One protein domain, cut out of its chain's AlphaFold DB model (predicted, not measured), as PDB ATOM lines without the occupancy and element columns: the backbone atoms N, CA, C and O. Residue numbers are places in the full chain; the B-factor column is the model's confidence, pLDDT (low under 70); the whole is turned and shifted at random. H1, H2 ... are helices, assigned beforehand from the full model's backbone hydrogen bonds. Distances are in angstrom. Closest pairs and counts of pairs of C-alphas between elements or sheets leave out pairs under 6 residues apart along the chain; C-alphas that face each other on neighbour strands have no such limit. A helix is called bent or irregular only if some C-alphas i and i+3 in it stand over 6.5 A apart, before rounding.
ATOM      1  N   ALA A  17     -36.242 -12.837  12.141       86.50
ATOM      2  CA  ALA A  17     -36.246 -11.874  13.239       86.50
ATOM      3  C   ALA A  17     -37.374 -10.844  13.102       86.50
ATOM      4  O   ALA A  17     -38.089 -10.576  14.067       86.50
ATOM      5  N   ALA A  18     -37.562 -10.297  11.897       83.75
ATOM      6  CA  ALA A  18     -38.610  -9.321  11.620       83.75
ATOM      7  C   ALA A  18     -40.018  -9.928  11.735       83.75
ATOM      8  O   ALA A  18     -40.911  -9.271  12.260       83.75
ATOM      9  N   ASN A  19     -40.204 -11.185  11.322       85.88
ATOM     10  CA  ASN A  19     -41.455 -11.924  11.506       85.88
ATOM     11  C   ASN A  19     -41.802 -12.121  12.988       85.88
ATOM     12  O   ASN A  19     -42.937 -11.892  13.397       85.88
ATOM     13  N   VAL A  20     -40.812 -12.495  13.799       85.12
ATOM     14  CA  VAL A  20     -40.983 -12.779  15.229       85.12
ATOM     15  C   VAL A  20     -41.360 -11.525  16.021       85.12
ATOM     16  O   VAL A  20     -42.258 -11.571  16.862       85.12
ATOM     17  N   VAL A  21     -40.748 -10.375  15.722       87.06
ATOM     18  CA  VAL A  21     -41.092  -9.113  16.406       87.06
ATOM     19  C   VAL A  21     -42.325  -8.423  15.844       87.06
ATOM     20  O   VAL A  21     -42.882  -7.568  16.530       87.06
ATOM     21  N   PHE A  22     -42.793  -8.796  14.649       81.56
ATOM     22  CA  PHE A  22     -43.910  -8.123  13.988       81.56
ATOM     23  C   PHE A  22     -45.180  -8.105  14.848       81.56
ATOM     24  O   PHE A  22     -45.698  -7.031  15.135       81.56
ATOM     25  N   GLY A  23     -45.659  -9.260  15.319       78.75
ATOM     26  CA  GLY A  23     -46.904  -9.352  16.100       78.75
ATOM     27  C   GLY A  23     -46.934  -8.451  17.351       78.75
ATOM     28  O   GLY A  23     -47.798  -7.577  17.473       78.75
ATOM     29  N   PRO A  24     -45.987  -8.610  18.287       72.75
ATOM     30  CA  PRO A  24     -45.950  -7.814  19.516       72.75
ATOM     31  C   PRO A  24     -45.614  -6.337  19.286       72.75
ATOM     32  O   PRO A  24     -46.099  -5.492  20.042       72.75
ATOM     33  N   PHE A  25     -44.845  -5.995  18.247       77.56
ATOM     34  CA  PHE A  25     -44.570  -4.591  17.926       77.56
ATOM     35  C   PHE A  25     -45.736  -3.915  17.196       77.56
ATOM     36  O   PHE A  25     -45.962  -2.720  17.409       77.56
ATOM     37  N   SER A  26     -46.523  -4.672  16.425       73.75
ATOM     38  CA  SER A  26     -47.705  -4.181  15.708       73.75
ATOM     39  C   SER A  26     -48.795  -3.700  16.647       73.75
ATOM     40  O   SER A  26     -49.404  -2.666  16.399       73.75
ATOM     41  N   ARG A  27     -49.021  -4.405  17.758       68.75
ATOM     42  CA  ARG A  27     -50.076  -4.033  18.714       68.75
ATOM     43  C   ARG A  27     -49.709  -2.870  19.624       68.75
ATOM     44  O   ARG A  27     -50.593  -2.193  20.132       68.75
ATOM     45  N   ARG A  28     -48.419  -2.649  19.862       68.50
ATOM     46  CA  ARG A  28     -47.935  -1.639  20.815       68.50
ATOM     47  C   ARG A  28     -47.416  -0.363  20.140       68.50
ATOM     48  O   ARG A  28     -46.830   0.476  20.815       68.50
ATOM     49  N   GLY A  29     -47.558  -0.221  18.816       65.94
ATOM     50  CA  GLY A  29     -46.991   0.915  18.072       65.94
ATOM     51  C   GLY A  29     -45.462   1.012  18.191       65.94
ATOM     52  O   GLY A  29     -44.866   2.061  17.943       65.94
ATOM     53  N   MET A  30     -44.812  -0.088  18.582       64.88
ATOM     54  CA  MET A  30     -43.386  -0.143  18.910       64.88
ATOM     55  C   MET A  30     -42.506  -0.145  17.655       64.88
ATOM     56  O   MET A  30     -41.287  -0.058  17.759       64.88
ATOM     57  N   PHE A  31     -43.092  -0.176  16.455       66.19
ATOM     58  CA  PHE A  31     -42.359   0.070  15.210       66.19
ATOM     59  C   PHE A  31     -41.709   1.463  15.153       66.19
ATOM     60  O   PHE A  31     -40.792   1.659  14.361       66.19
ATOM     61  N   ARG A  32     -42.108   2.395  16.036       67.88
ATOM     62  CA  ARG A  32     -41.405   3.671  16.243       67.88
ATOM     63  C   ARG A  32     -40.032   3.522  16.909       67.88
ATOM     64  O   ARG A  32     -39.211   4.424  16.791       67.88
ATOM     65  N   PHE A  33     -39.752   2.411  17.596       69.06
ATOM     66  CA  PHE A  33     -38.413   2.149  18.125       69.06
ATOM     67  C   PHE A  33     -37.459   1.779  16.992       69.06
ATOM     68  O   PHE A  33     -37.833   1.032  16.089       69.06
ATOM     69  N   GLY A  34     -36.222   2.279  17.057       76.81
ATOM     70  CA  GLY A  34     -35.203   2.057  16.031       76.81
ATOM     71  C   GLY A  34     -34.927   0.579  15.734       76.81
ATOM     72  O   GLY A  34     -35.176  -0.306  16.557       76.81
ATOM     73  N   HIS A  35     -34.370   0.319  14.547       78.75
ATOM     74  CA  HIS A  35     -34.070  -1.029  14.047       78.75
ATOM     75  C   HIS A  35     -33.271  -1.882  15.053       78.75
ATOM     76  O   HIS A  35     -33.565  -3.064  15.219       78.75
ATOM     77  N   SER A  36     -32.340  -1.265  15.791       83.38
ATOM     78  CA  SER A  36     -31.502  -1.937  16.793       83.38
ATOM     79  C   SER A  36     -32.311  -2.599  17.925       83.38
ATOM     80  O   SER A  36     -32.187  -3.804  18.139       83.38
ATOM     81  N   ARG A  37     -33.244  -1.878  18.572       82.50
ATOM     82  CA  ARG A  37     -34.076  -2.446  19.661       82.50
ATOM     83  C   ARG A  37     -34.981  -3.582  19.186       82.50
ATOM     84  O   ARG A  37     -35.243  -4.527  19.931       82.50
ATOM     85  N   ARG A  38     -35.477  -3.488  17.946       82.75
ATOM     86  CA  ARG A  38     -36.274  -4.561  17.333       82.75
ATOM     87  C   ARG A  38     -35.425  -5.809  17.125       82.75
ATOM     88  O   ARG A  38     -35.875  -6.899  17.455       82.75
ATOM     89  N   ARG A  39     -34.196  -5.646  16.634       85.25
ATOM     90  CA  ARG A  39     -33.261  -6.754  16.419       85.25
ATOM     91  C   ARG A  39     -32.873  -7.439  17.728       85.25
ATOM     92  O   ARG A  39     -32.931  -8.658  17.798       85.25
ATOM     93  N   GLU A  40     -32.554  -6.676  18.767       87.75
ATOM     94  CA  GLU A  40     -32.221  -7.214  20.093       87.75
ATOM     95  C   GLU A  40     -33.380  -8.035  20.687       87.75
ATOM     96  O   GLU A  40     -33.194  -9.171  21.123       87.75
ATOM     97  N   SER A  41     -34.604  -7.501  20.614       85.69
ATOM     98  CA  SER A  41     -35.806  -8.211  21.075       85.69
ATOM     99  C   SER A  41     -36.058  -9.492  20.270       85.69
ATOM    100  O   SER A  41     -36.417 -10.519  20.843       85.69
ATOM    101  N   ALA A  42     -35.836  -9.444  18.952       87.00
ATOM    102  CA  ALA A  42     -35.972 -10.604  18.076       87.00
ATOM    103  C   ALA A  42     -34.972 -11.708  18.432       87.00
ATOM    104  O   ALA A  42     -35.352 -12.872  18.526       87.00
ATOM    105  N   LEU A  43     -33.705 -11.343  18.643       87.75
ATOM    106  CA  LEU A  43     -32.643 -12.279  19.008       87.75
ATOM    107  C   LEU A  43     -32.923 -12.940  20.354       87.75
ATOM    108  O   LEU A  43     -32.741 -14.148  20.476       87.75
ATOM    109  N   ARG A  44     -33.437 -12.182  21.329       86.12
ATOM    110  CA  ARG A  44     -33.846 -12.732  22.623       86.12
ATOM    111  C   ARG A  44     -34.890 -13.836  22.455       86.12
ATOM    112  O   ARG A  44     -34.675 -14.938  22.944       86.12
ATOM    113  N   TRP A  45     -35.974 -13.587  21.724       84.50
ATOM    114  CA  TRP A  45     -37.010 -14.611  21.533       84.50
ATOM    115  C   TRP A  45     -36.550 -15.772  20.664       84.50
ATOM    116  O   TRP A  45     -36.922 -16.911  20.919       84.50
ATOM    117  N   LEU A  46     -35.709 -15.513  19.663       85.19
ATOM    118  CA  LEU A  46     -35.141 -16.582  18.849       85.19
ATOM    119  C   LEU A  46     -34.153 -17.452  19.631       85.19
ATOM    120  O   LEU A  46     -34.042 -18.636  19.333       85.19
ATOM    121  N   SER A  47     -33.457 -16.901  20.628       84.31
ATOM    122  CA  SER A  47     -32.558 -17.678  21.486       84.31
ATOM    123  C   SER A  47     -33.306 -18.676  22.373       84.31
ATOM    124  O   SER A  47     -32.812 -19.777  22.576       84.31
ATOM    125  N   GLU A  48     -34.530 -18.349  22.804       83.94
ATOM    126  CA  GLU A  48     -35.384 -19.250  23.597       83.94
ATOM    127  C   GLU A  48     -35.813 -20.507  22.821       83.94
ATOM    128  O   GLU A  48     -36.141 -21.523  23.427       83.94
ATOM    129  N   VAL A  49     -35.799 -20.443  21.487       80.31
ATOM    130  CA  VAL A  49     -36.142 -21.559  20.589       80.31
ATOM    131  C   VAL A  49     -34.937 -22.059  19.784       80.31
ATOM    132  O   VAL A  49     -35.116 -22.699  18.752       80.31
ATOM    133  N   GLU A  50     -33.713 -21.713  20.204       76.50
ATOM    134  CA  GLU A  50     -32.454 -22.087  19.529       76.50
ATOM    135  C   GLU A  50     -32.414 -21.729  18.022       76.50
ATOM    136  O   GLU A  50     -31.697 -22.315  17.209       76.50
ATOM    137  N   ALA A  51     -33.167 -20.698  17.629       81.44
ATOM    138  CA  ALA A  51     -33.310 -20.244  16.248       81.44
ATOM    139  C   ALA A  51     -32.598 -18.910  15.972       81.44
ATOM    140  O   ALA A  51     -32.791 -18.311  14.912       81.44
ATOM    141  N   ALA A  52     -31.755 -18.427  16.893       83.25
ATOM    142  CA  ALA A  52     -31.017 -17.169  16.737       83.25
ATOM    143  C   ALA A  52     -30.149 -17.148  15.462       83.25
ATOM    144  O   ALA A  52     -30.093 -16.142  14.760       83.25
ATOM    145  N   GLN A  53     -29.570 -18.294  15.096       80.56
ATOM    146  CA  GLN A  53     -28.813 -18.518  13.855       80.56
ATOM    147  C   GLN A  53     -29.614 -18.304  12.558       80.56
ATOM    148  O   GLN A  53     -29.043 -18.131  11.480       80.56
ATOM    149  N   PHE A  54     -30.946 -18.302  12.646       81.88
ATOM    150  CA  PHE A  54     -31.838 -18.089  11.511       81.88
ATOM    151  C   PHE A  54     -32.377 -16.658  11.429       81.88
ATOM    152  O   PHE A  54     -33.099 -16.353  10.482       81.88
ATOM    153  N   ALA A  55     -32.014 -15.771  12.365       84.56
ATOM    154  CA  ALA A  55     -32.552 -14.415  12.496       84.56
ATOM    155  C   ALA A  55     -32.530 -13.601  11.190       84.56
ATOM    156  O   ALA A  55     -33.501 -12.905  10.879       84.56
ATOM    157  N   ASP A  56     -31.446 -13.716  10.422       83.94
ATOM    158  CA  ASP A  56     -31.229 -12.969   9.179       83.94
ATOM    159  C   ASP A  56     -31.739 -13.686   7.926       83.94
ATOM    160  O   ASP A  56     -31.821 -13.087   6.852       83.94
ATOM    161  N   ARG A  57     -32.126 -14.961   8.040       81.56
ATOM    162  CA  ARG A  57     -32.634 -15.723   6.898       81.56
ATOM    163  C   ARG A  57     -34.065 -15.313   6.571       81.56
ATOM    164  O   ARG A  57     -34.824 -14.865   7.432       81.56
ATOM    165  N   LYS A  58     -34.451 -15.483   5.309       78.25
ATOM    166  CA  LYS A  58     -35.852 -15.385   4.881       78.25
ATOM    167  C   LYS A  58     -36.568 -16.719   5.132       78.25
ATOM    168  O   LYS A  58     -35.936 -17.765   4.990       78.25
ATOM    169  N   PRO A  59     -37.887 -16.723   5.399       74.12
ATOM    170  CA  PRO A  59     -38.676 -17.944   5.595       74.12
ATOM    171  C   PRO A  59     -38.513 -18.987   4.483       74.12
ATOM    172  O   PRO A  59     -38.427 -20.179   4.747       74.12
ATOM    173  N   ARG A  60     -38.370 -18.538   3.229       68.44
ATOM    174  CA  ARG A  60     -38.137 -19.408   2.061       68.44
ATOM    175  C   ARG A  60     -36.816 -20.187   2.116       68.44
ATOM    176  O   ARG A  60     -36.651 -21.136   1.367       68.44
ATOM    177  N   GLN A  61     -35.881 -19.782   2.972       70.06
ATOM    178  CA  GLN A  61     -34.591 -20.446   3.190       70.06
ATOM    179  C   GLN A  61     -34.628 -21.423   4.382       70.06
ATOM    180  O   GLN A  61     -33.597 -22.001   4.721       70.06
ATOM    181  N   LEU A  62     -35.789 -21.590   5.033       62.28
ATOM    182  CA  LEU A  62     -36.003 -22.510   6.160       62.28
ATOM    183  C   LEU A  62     -36.627 -23.851   5.753       62.28
ATOM    184  O   LEU A  62     -36.780 -24.724   6.605       62.28
TER     185      LEU A  62
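Overview. This is residues 17 to 62 of the 88 residues of an uncharacterized protein of Mycobacterium kansasii (UniProt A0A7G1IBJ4). Two helices meet at a wide angle, the first end of H1 packing on the middle of H2. A short link of 7 residues leads from the far end of H1 to the start of H2, and after H2 comes a tail without a named element, residues 49 to 62, whose C-alphas lie 7 to 16 A from the mean of all C-alphas. The printed part has 46 residues with two named helices, H1 then H2, and no named strand; the class is all helix. It is compact, with a radius of gyration of the C-alphas of 10.5 A and spans of 28 by 20 by 16 A.

Arrangement. H1, residues 17 to 27, and H2, residues 35 to 48, touch; their closest C-alphas, of Ala 17 and Ala 42, are 5.0 A apart. Their lines are only just about perpendicular, at 72 degrees. In H2 every O i to N i+4 pair is within hydrogen-bond range; in H1, 5 of 7 are.

Along the chain. H1 begins at C-alpha 17, (-36.246, -11.874, 13.239), and is 16.8 A long. It is only just irregular: C-alphas 20 and 23 are 6.9 A apart. H2, 20.6 A long, ends at C-alpha 48, (-35.384, -19.250, 23.597).

Size, cuts and confidence. The C-alphas farthest apart, of Arg 28 and Gln 61, are 29.0 A apart. The printed part has no cut. Model pLDDT is under 70 at residues 27 to 33, 60 and 62.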